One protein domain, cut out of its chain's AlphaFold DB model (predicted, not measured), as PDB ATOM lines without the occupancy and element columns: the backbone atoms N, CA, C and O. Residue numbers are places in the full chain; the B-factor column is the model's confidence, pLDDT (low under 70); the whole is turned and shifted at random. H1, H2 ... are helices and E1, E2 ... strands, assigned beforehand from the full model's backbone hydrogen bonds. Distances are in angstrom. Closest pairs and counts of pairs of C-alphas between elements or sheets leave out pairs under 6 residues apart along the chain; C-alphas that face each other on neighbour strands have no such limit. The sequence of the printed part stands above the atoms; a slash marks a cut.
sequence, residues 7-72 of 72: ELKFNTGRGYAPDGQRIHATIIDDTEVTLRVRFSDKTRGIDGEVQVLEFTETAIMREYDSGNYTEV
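This is residues 7 to 72 of the 72 residues of an uncharacterized protein of Vibrio gigantis (UniProt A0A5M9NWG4). One strongly twisted sheet of four antiparallel strands curls round a single short helix, H1, which packs on one face and leaves the other face bare. The tail after H1 folds back beside the edge strand E4, where residues 70 to 71 pair with residues 48 to 49. The printed part has 66 residues, with E1, E2, E3, E4 and H1 in that order along the chain, and the sheet order is E1, E2, E3, E4. The class is mixed, helices and strands; the whole is compact, with a radius of gyration of the C-alphas of 11.3 A, yet elongated in outline, spanning 38 by 20 by 19 A.

Strand E1, residues 7 to 11, and strand E2, residues 22 to 30, form an antiparallel hairpin, with N 8 and O 25 2.9 A apart, within hydrogen-bond range. E2 forms a hairpin with E3, residues 35 to 41, where N 26 and O 38 are 2.8 A apart. E3 forms a hairpin with E4, residues 46 to 52, where N 39 and O 48 are 2.8 A apart. The four strands make a meander, each the antiparallel neighbour of the one before. E1 and E4, the edge strands, are apart. Helix H1, residues 57 to 66, is on the sheet, in two layers with it; its closest C-alphas to E4 are those of Ala 59 and Val 52, 6.3 A apart. E2 and H1 are near each other, with 6 pairs of C-alphas within 10 A. In H1 every O i to N i+4 pair is within hydrogen-bond range.

E1 begins at C-alpha 7 (278.110, 302.797, 216.665). E2 is 23.8 A long from first to last C-alpha, E3 18.4 A and E4 18.0 A. H1, 14.2 A long, ends at C-alpha 66 (291.808, 303.044, 199.465).

The C-alphas farthest apart, those of Pro 18 and Glu 32, are 38.3 A apart. The printed part has no cut and no long link. Its mean pLDDT is 94.9, and no printed residue is under 70.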
ATOM      1  N   GLU A   7     278.638 303.723 217.668       94.38
ATOM      2  CA  GLU A   7     278.110 302.797 216.665       94.38
ATOM      3  C   GLU A   7     277.589 303.623 215.482       94.38
ATOM      4  O   GLU A   7     276.882 304.612 215.679       94.38
ATOM      5  N   LEU A   8     277.941 303.226 214.260       95.19
ATOM      6  CA  LEU A   8     277.475 303.855 213.029       95.19
ATOM      7  C   LEU A   8     277.004 302.772 212.058       95.19
ATOM      8  O   LEU A   8     277.744 301.845 211.736       95.19
ATOM      9  N   LYS A   9     275.763 302.882 211.586       96.81
ATOM     10  CA  LYS A   9     275.164 301.970 210.603       96.81
ATOM     11  C   LYS A   9     274.693 302.786 209.419       96.81
ATOM     12  O   LYS A   9     273.880 303.688 209.598       96.81
ATOM     13  N   PHE A  10     275.179 302.457 208.230       96.31
ATOM     14  CA  PHE A  10     274.883 303.237 207.038       96.31
ATOM     15  C   PHE A  10     274.816 302.374 205.782       96.31
ATOM     16  O   PHE A  10     275.316 301.246 205.733       96.31
ATOM     17  N   ASN A  11     274.143 302.911 204.768       96.12
ATOM     18  CA  ASN A  11     274.032 302.311 203.449       96.12
ATOM     19  C   ASN A  11     274.769 303.205 202.455       96.12
ATOM     20  O   ASN A  11     274.423 304.374 202.310       96.12
ATOM     21  N   THR A  12     275.763 302.659 201.765       94.06
ATOM     22  CA  THR A  12     276.582 303.434 200.821       94.06
ATOM     23  C   THR A  12     275.856 303.702 199.500       94.06
ATOM     24  O   THR A  12     276.354 304.458 198.667       94.06
ATOM     25  N   GLY A  13     274.720 303.035 199.256       93.62
ATOM     26  CA  GLY A  13     273.981 303.075 197.994       93.62
ATOM     27  C   GLY A  13     274.657 302.316 196.846       93.62
ATOM     28  O   GLY A  13     274.129 302.286 195.737       93.62
ATOM     29  N   ARG A  14     275.816 301.683 197.079       92.25
ATOM     30  CA  ARG A  14     276.543 300.942 196.038       92.25
ATOM     31  C   ARG A  14     275.841 299.633 195.691       92.25
ATOM     32  O   ARG A  14     275.395 298.908 196.577       92.25
ATOM     33  N   GLY A  15     275.811 299.300 194.402       92.56
ATOM     34  CA  GLY A  15     275.072 298.165 193.834       92.56
ATOM     35  C   GLY A  15     275.668 296.774 194.083       92.56
ATOM     36  O   GLY A  15     275.651 295.947 193.178       92.56
ATOM     37  N   TYR A  16     276.211 296.507 195.274       88.75
ATOM     38  CA  TYR A  16     276.692 295.170 195.651       88.75
ATOM     39  C   TYR A  16     275.554 294.222 196.080       88.75
ATOM     40  O   TYR A  16     275.733 293.008 196.066       88.75
ATOM     41  N   ALA A  17     274.381 294.763 196.417       89.06
ATOM     42  CA  ALA A  17     273.134 294.032 196.643       89.06
ATOM     43  C   ALA A  17     271.929 294.875 196.182       89.06
ATOM     44  O   ALA A  17     272.075 296.091 196.018       89.06
ATOM     45  N   PRO A  18     270.738 294.265 195.984       90.38
ATOM     46  CA  PRO A  18     269.536 294.978 195.540       90.38
ATOM     47  C   PRO A  18     269.118 296.146 196.441       90.38
ATOM     48  O   PRO A  18     268.483 297.088 195.980       90.38
ATOM     49  N   ASP A  19     269.470 296.087 197.721       91.75
ATOM     50  CA  ASP A  19     269.173 297.092 198.736       91.75
ATOM     51  C   ASP A  19     270.375 297.986 199.078       91.75
ATOM     52  O   ASP A  19     270.300 298.773 200.021       91.75
ATOM     53  N   GLY A  20     271.457 297.905 198.303       94.50
ATOM     54  CA  GLY A  20     272.695 298.645 198.521       94.50
ATOM     55  C   GLY A  20     273.669 297.947 199.475       94.50
ATOM     56  O   GLY A  20     273.375 296.929 200.101       94.50
ATOM     57  N   GLN A  21     274.874 298.495 199.584       95.56
ATOM     58  CA  GLN A  21     275.897 297.986 200.494       95.56
ATOM     59  C   GLN A  21     275.707 298.564 201.893       95.56
ATOM     60  O   GLN A  21     275.703 299.781 202.079       95.56
ATOM     61  N   ARG A  22     275.580 297.677 202.881       96.56
ATOM     62  CA  ARG A  22     275.368 298.035 204.284       96.56
ATOM     63  C   ARG A  22     276.640 297.833 205.087       96.56
ATOM     64  O   ARG A  22     277.164 296.721 205.144       96.56
ATOM     65  N   ILE A  23     277.066 298.890 205.768       97.06
ATOM     66  CA  ILE A  23     278.222 298.863 206.656       97.06
ATOM     67  C   ILE A  23     277.782 299.153 208.083       97.06
ATOM     68  O   ILE A  23     276.992 300.061 208.353       97.06
ATOM     69  N   HIS A  24     278.317 298.358 209.001       97.75
ATOM     70  CA  HIS A  24     278.219 298.580 210.432       97.75
ATOM     71  C   HIS A  24     279.617 298.838 210.994       97.75
ATOM     72  O   HIS A  24     280.486 297.986 210.859       97.75
ATOM     73  N   ALA A  25     279.833 299.993 211.617       97.38
ATOM     74  CA  ALA A  25     281.106 300.403 212.188       97.38
ATOM     75  C   ALA A  25     281.004 300.702 213.689       97.38
ATOM     76  O   ALA A  25     280.004 301.244 214.161       97.38
ATOM     77  N   THR A  26     282.063 300.377 214.430       96.94
ATOM     78  CA  THR A  26     282.183 300.605 215.875       96.94
ATOM     79  C   THR A  26     283.574 301.113 216.231       96.94
ATOM     80  O   THR A  26     284.565 300.644 215.670       96.94
ATOM     81  N   ILE A  27     283.660 302.062 217.163       95.94
ATOM     82  CA  ILE A  27     284.948 302.490 217.728       95.94
ATOM     83  C   ILE A  27     285.435 301.396 218.683       95.94
ATOM     84  O   ILE A  27     284.724 301.033 219.620       95.94
ATOM     85  N   ILE A  28     286.642 300.882 218.443       94.94
ATOM     86  CA  ILE A  28     287.281 299.858 219.286       94.94
ATOM     87  C   ILE A  28     288.476 300.401 220.077       94.94
ATOM     88  O   ILE A  28     288.840 299.807 221.089       94.94
ATOM     89  N   ASP A  29     289.060 301.524 219.650       93.69
ATOM     90  CA  ASP A  29     290.106 302.247 220.382       93.69
ATOM     91  C   ASP A  29     290.067 303.751 220.050       93.69
ATOM     92  O   ASP A  29     289.711 304.136 218.933       93.69
ATOM     93  N   ASP A  30     290.435 304.592 221.016       91.38
ATOM     94  CA  ASP A  30     290.494 306.055 220.887       91.38
ATOM     95  C   ASP A  30     291.811 306.555 221.491       91.38
ATOM     96  O   ASP A  30     292.013 306.516 222.708       91.38
ATOM     97  N   THR A  31     292.714 307.014 220.624       86.12
ATOM     98  CA  THR A  31     294.053 307.470 221.012       86.12
ATOM     99  C   THR A  31     294.135 308.991 221.173       86.12
ATOM    100  O   THR A  31     295.237 309.535 221.093       86.12
ATOM    101  N   GLU A  32     293.001 309.695 221.295       83.56
ATOM    102  CA  GLU A  32     292.836 311.166 221.277       83.56
ATOM    103  C   GLU A  32     293.204 311.849 219.943       83.56
ATOM    104  O   GLU A  32     292.650 312.893 219.603       83.56
ATOM    105  N   VAL A  33     294.111 311.250 219.165       89.75
ATOM    106  CA  VAL A  33     294.547 311.704 217.833       89.75
ATOM    107  C   VAL A  33     293.799 310.975 216.719       89.75
ATOM    108  O   VAL A  33     293.465 311.569 215.697       89.75
ATOM    109  N   THR A  34     293.559 309.676 216.899       94.00
ATOM    110  CA  THR A  34     292.901 308.819 215.912       94.00
ATOM    111  C   THR A  34     291.928 307.877 216.595       94.00
ATOM    112  O   THR A  34     292.099 307.518 217.761       94.00
ATOM    113  N   LEU A  35     290.939 307.438 215.832       95.00
ATOM    114  CA  LEU A  35     289.981 306.422 216.217       95.00
ATOM    115  C   LEU A  35     290.291 305.154 215.438       95.00
ATOM    116  O   LEU A  35     290.344 305.171 214.205       95.00
ATOM    117  N   ARG A  36     290.460 304.048 216.157       95.94
ATOM    118  CA  ARG A  36     290.462 302.725 215.545       95.94
ATOM    119  C   ARG A  36     289.024 302.248 215.461       95.94
ATOM    120  O   ARG A  36     288.324 302.145 216.472       95.94
ATOM    121  N   VAL A  37     288.586 301.964 214.246       96.62
ATOM    122  CA  VAL A  37     287.207 301.609 213.937       96.62
ATOM    123  C   VAL A  37     287.189 300.230 213.313       96.62
ATOM    124  O   VAL A  37     287.846 300.003 212.301       96.62
ATOM    125  N   ARG A  38     286.398 299.324 213.885       97.44
ATOM    126  CA  ARG A  38     286.059 298.057 213.242       97.44
ATOM    127  C   ARG A  38     284.797 298.247 212.419       97.44
ATOM    128  O   ARG A  38     283.792 298.709 212.959       97.44
ATOM    129  N   PHE A  39     284.840 297.875 211.147       97.69
ATOM    130  CA  PHE A  39     283.688 297.848 210.257       97.69
ATOM    131  C   PHE A  39     283.338 296.416 209.843       97.69
ATOM    132  O   PHE A  39     284.180 295.523 209.830       97.69
ATOM    133  N   SER A  40     282.076 296.227 209.481       97.62
ATOM    134  CA  SER A  40     281.534 295.006 208.909       97.62
ATOM    135  C   SER A  40     280.694 295.369 207.693       97.62
ATOM    136  O   SER A  40     279.611 295.948 207.827       97.62
ATOM    137  N   ASP A  41     281.206 295.058 206.505       96.19
ATOM    138  CA  ASP A  41     280.465 295.087 205.251       96.19
ATOM    139  C   ASP A  41     279.730 293.756 205.094       96.19
ATOM    140  O   ASP A  41     280.240 292.771 204.552       96.19
ATOM    141  N   LYS A  42     278.486 293.737 205.572       89.50
ATOM    142  CA  LYS A  42     277.626 292.551 205.508       89.50
ATOM    143  C   LYS A  42     277.243 292.172 204.085       89.50
ATOM    144  O   LYS A  42     276.894 291.021 203.845       89.50
ATOM    145  N   THR A  43     277.294 293.122 203.158       92.50
ATOM    146  CA  THR A  43     276.918 292.893 201.767       92.50
ATOM    147  C   THR A  43     278.025 292.166 201.014       92.50
ATOM    148  O   THR A  43     277.736 291.280 200.212       92.50
ATOM    149  N   ARG A  44     279.291 292.508 201.277       93.12
ATOM    150  CA  ARG A  44     280.448 291.871 200.628       93.12
ATOM    151  C   ARG A  44     281.122 290.789 201.467       93.12
ATOM    152  O   ARG A  44     281.975 290.086 200.936       93.12
ATOM    153  N   GLY A  45     280.742 290.643 202.736       94.44
ATOM    154  CA  GLY A  45     281.348 289.683 203.658       94.44
ATOM    155  C   GLY A  45     282.764 290.074 204.075       94.44
ATOM    156  O   GLY A  45     283.604 289.197 204.231       94.44
ATOM    157  N   ILE A  46     283.033 291.377 204.200       95.25
ATOM    158  CA  ILE A  46     284.346 291.907 204.583       95.25
ATOM    159  C   ILE A  46     284.224 292.519 205.972       95.25
ATOM    160  O   ILE A  46     283.479 293.481 206.163       95.25
ATOM    161  N   ASP A  47     284.983 291.984 206.918       96.88
ATOM    162  CA  ASP A  47     285.179 292.580 208.232       96.88
ATOM    163  C   ASP A  47     286.599 293.148 208.283       96.88
ATOM    164  O   ASP A  47     287.553 292.515 207.828       96.88
ATOM    165  N   GLY A  48     286.747 294.371 208.784       97.19
ATOM    166  CA  GLY A  48     288.039 295.040 208.768       97.19
ATOM    167  C   GLY A  48     288.173 296.138 209.806       97.19
ATOM    168  O   GLY A  48     287.205 296.565 210.436       97.19
ATOM    169  N   GLU A  49     289.399 296.611 209.983       97.94
ATOM    170  CA  GLU A  49     289.732 297.708 210.885       97.94
ATOM    171  C   GLU A  49     290.444 298.837 210.146       97.94
ATOM    172  O   GLU A  49     291.397 298.598 209.406       97.94
ATOM    173  N   VAL A  50     289.992 300.070 210.386       97.38
ATOM    174  CA  VAL A  50     290.562 301.312 209.843       97.38
ATOM    175  C   VAL A  50     290.975 302.252 210.967       97.38
ATOM    176  O   VAL A  50     290.439 302.198 212.077       97.38
ATOM    177  N   GLN A  51     291.900 303.156 210.659       97.06
ATOM    178  CA  GLN A  51     292.266 304.273 211.521       97.06
ATOM    179  C   GLN A  51     291.780 305.573 210.879       97.06
ATOM    180  O   GLN A  51     292.148 305.880 209.750       97.06
ATOM    181  N   VAL A  52     290.944 306.334 211.585       96.38
ATOM    182  CA  VAL A  52     290.343 307.576 211.073       96.38
ATOM    183  C   VAL A  52     290.509 308.718 212.069       96.38
ATOM    184  O   VAL A  52     290.587 308.499 213.275       96.38
ATOM    185  N   LEU A  53     290.545 309.955 211.574       95.12
ATOM    186  CA  LEU A  53     290.564 311.153 212.426       95.12
ATOM    187  C   LEU A  53     289.174 311.482 212.990       95.12
ATOM    188  O   LEU A  53     289.051 312.022 214.085       95.12
ATOM    189  N   GLU A  54     288.120 311.138 212.248       94.19
ATOM    190  CA  GLU A  54     286.732 311.423 212.605       94.19
ATOM    191  C   GLU A  54     285.860 310.185 212.390       94.19
ATOM    192  O   GLU A  54     286.002 309.473 211.396       94.19
ATOM    193  N   PHE A  55     284.919 309.939 213.304       95.19
ATOM    194  CA  PHE A  55     283.985 308.816 213.203       95.19
ATOM    195  C   PHE A  55     282.778 309.182 212.329       95.19
ATOM    196  O   PHE A  55     281.699 309.486 212.833       95.19
ATOM    197  N   THR A  56     282.981 309.198 211.011       96.56
ATOM    198  CA  THR A  56     281.948 309.515 210.013       96.56
ATOM    199  C   THR A  56     281.944 308.502 208.872       96.56
ATOM    200  O   THR A  56     282.962 307.867 208.592       96.56
ATOM    201  N   GLU A  57     280.807 308.375 208.178       97.12
ATOM    202  CA  GLU A  57     280.666 307.493 207.008       97.12
ATOM    203  C   GLU A  57     281.739 307.801 205.957       97.12
ATOM    204  O   GLU A  57     282.433 306.904 205.488       97.12
ATOM    205  N   THR A  58     281.934 309.086 205.647       97.19
ATOM    206  CA  THR A  58     282.898 309.554 204.645       97.19
ATOM    207  C   THR A  58     284.335 309.176 204.994       97.19
ATOM    208  O   THR A  58     285.070 308.719 204.120       97.19
ATOM    209  N   ALA A  59     284.752 309.349 206.253       97.19
ATOM    210  CA  ALA A  59     286.112 309.022 206.678       97.19
ATOM    211  C   ALA A  59     286.370 307.508 206.631       97.19
ATOM    212  O   ALA A  59     287.395 307.076 206.111       97.19
ATOM    213  N   ILE A  60     285.410 306.706 207.102       97.19
ATOM    214  CA  ILE A  60     285.497 305.239 207.064       97.19
ATOM    215  C   ILE A  60     285.546 304.745 205.614       97.19
ATOM    216  O   ILE A  60     286.401 303.932 205.267       97.19
ATOM    217  N   MET A  61     284.668 305.265 204.751       97.38
ATOM    218  CA  MET A  61     284.623 304.870 203.342       97.38
ATOM    219  C   MET A  61     285.880 305.262 202.576       97.38
ATOM    220  O   MET A  61     286.302 304.516 201.700       97.38
ATOM    221  N   ARG A  62     286.514 306.390 202.917       97.88
ATOM    222  CA  ARG A  62     287.780 306.797 202.300       97.88
ATOM    223  C   ARG A  62     288.878 305.754 202.512       97.88
ATOM    224  O   ARG A  62     289.559 305.401 201.550       97.88
ATOM    225  N   GLU A  63     289.046 305.264 203.739       98.00
ATOM    226  CA  GLU A  63     290.057 304.241 204.036       98.00
ATOM    227  C   GLU A  63     289.670 302.880 203.446       98.00
ATOM    228  O   GLU A  63     290.510 302.212 202.840       98.00
ATOM    229  N   TYR A  64     288.385 302.516 203.523       96.56
ATOM    230  CA  TYR A  64     287.843 301.314 202.885       96.56
ATOM    231  C   TYR A  64     288.144 301.280 201.376       96.56
ATOM    232  O   TYR A  64     288.672 300.297 200.862       96.56
ATOM    233  N   ASP A  65     287.846 302.369 200.663       96.50
ATOM    234  CA  ASP A  65     288.030 302.479 199.209       96.50
ATOM    235  C   ASP A  65     289.500 302.491 198.798       96.50
ATOM    236  O   ASP A  65     289.846 302.021 197.714       96.50
ATOM    237  N   SER A  66     290.359 303.013 199.673       96.62
ATOM    238  CA  SER A  66     291.808 303.044 199.465       96.62
ATOM    239  C   SER A  66     292.469 301.690 199.749       96.62
ATOM    240  O   SER A  66     293.654 301.530 199.468       96.62
ATOM    241  N   GLY A  67     291.731 300.718 200.303       95.88
ATOM    242  CA  GLY A  67     292.292 299.448 200.768       95.88
ATOM    243  C   GLY A  67     293.131 299.584 202.043       95.88
ATOM    244  O   GLY A  67     293.891 298.680 202.373       95.88
ATOM    245  N   ASN A  68     293.003 300.700 202.766       97.00
ATOM    246  CA  ASN A  68     293.765 301.007 203.976       97.00
ATOM    247  C   ASN A  68     293.084 300.420 205.222       97.00
ATOM    248  O   ASN A  68     292.769 301.128 206.181       97.00
ATOM    249  N   TYR A  69     292.827 299.119 205.203       96.94
ATOM    250  CA  TYR A  69     292.278 298.395 206.341       96.94
ATOM    251  C   TYR A  69     292.989 297.066 206.541       96.94
ATOM    252  O   TYR A  69     293.612 296.524 205.631       96.94
ATOM    253  N   THR A  70     292.893 296.540 207.757       96.81
ATOM    254  CA  THR A  70     293.317 295.171 208.063       96.81
ATOM    255  C   THR A  70     292.078 294.297 208.181       96.81
ATOM    256  O   THR A  70     291.190 294.634 208.961       96.81
ATOM    257  N   GLU A  71     292.000 293.217 207.404       94.19
ATOM    258  CA  GLU A  71     290.949 292.198 207.544       94.19
ATOM    259  C   GLU A  71     291.068 291.483 208.902       94.19
ATOM    260  O   GLU A  71     292.181 291.274 209.397       94.19
ATOM    261  N   VAL A  72     289.931 291.132 209.514       89.06
ATOM    262  CA  VAL A  72     289.841 290.546 210.871       89.06
ATOM    263  C   VAL A  72     288.962 289.311 210.934       89.06
ATOM    264  O   VAL A  72     287.994 289.228 210.153       89.06
TER     265      VAL A  72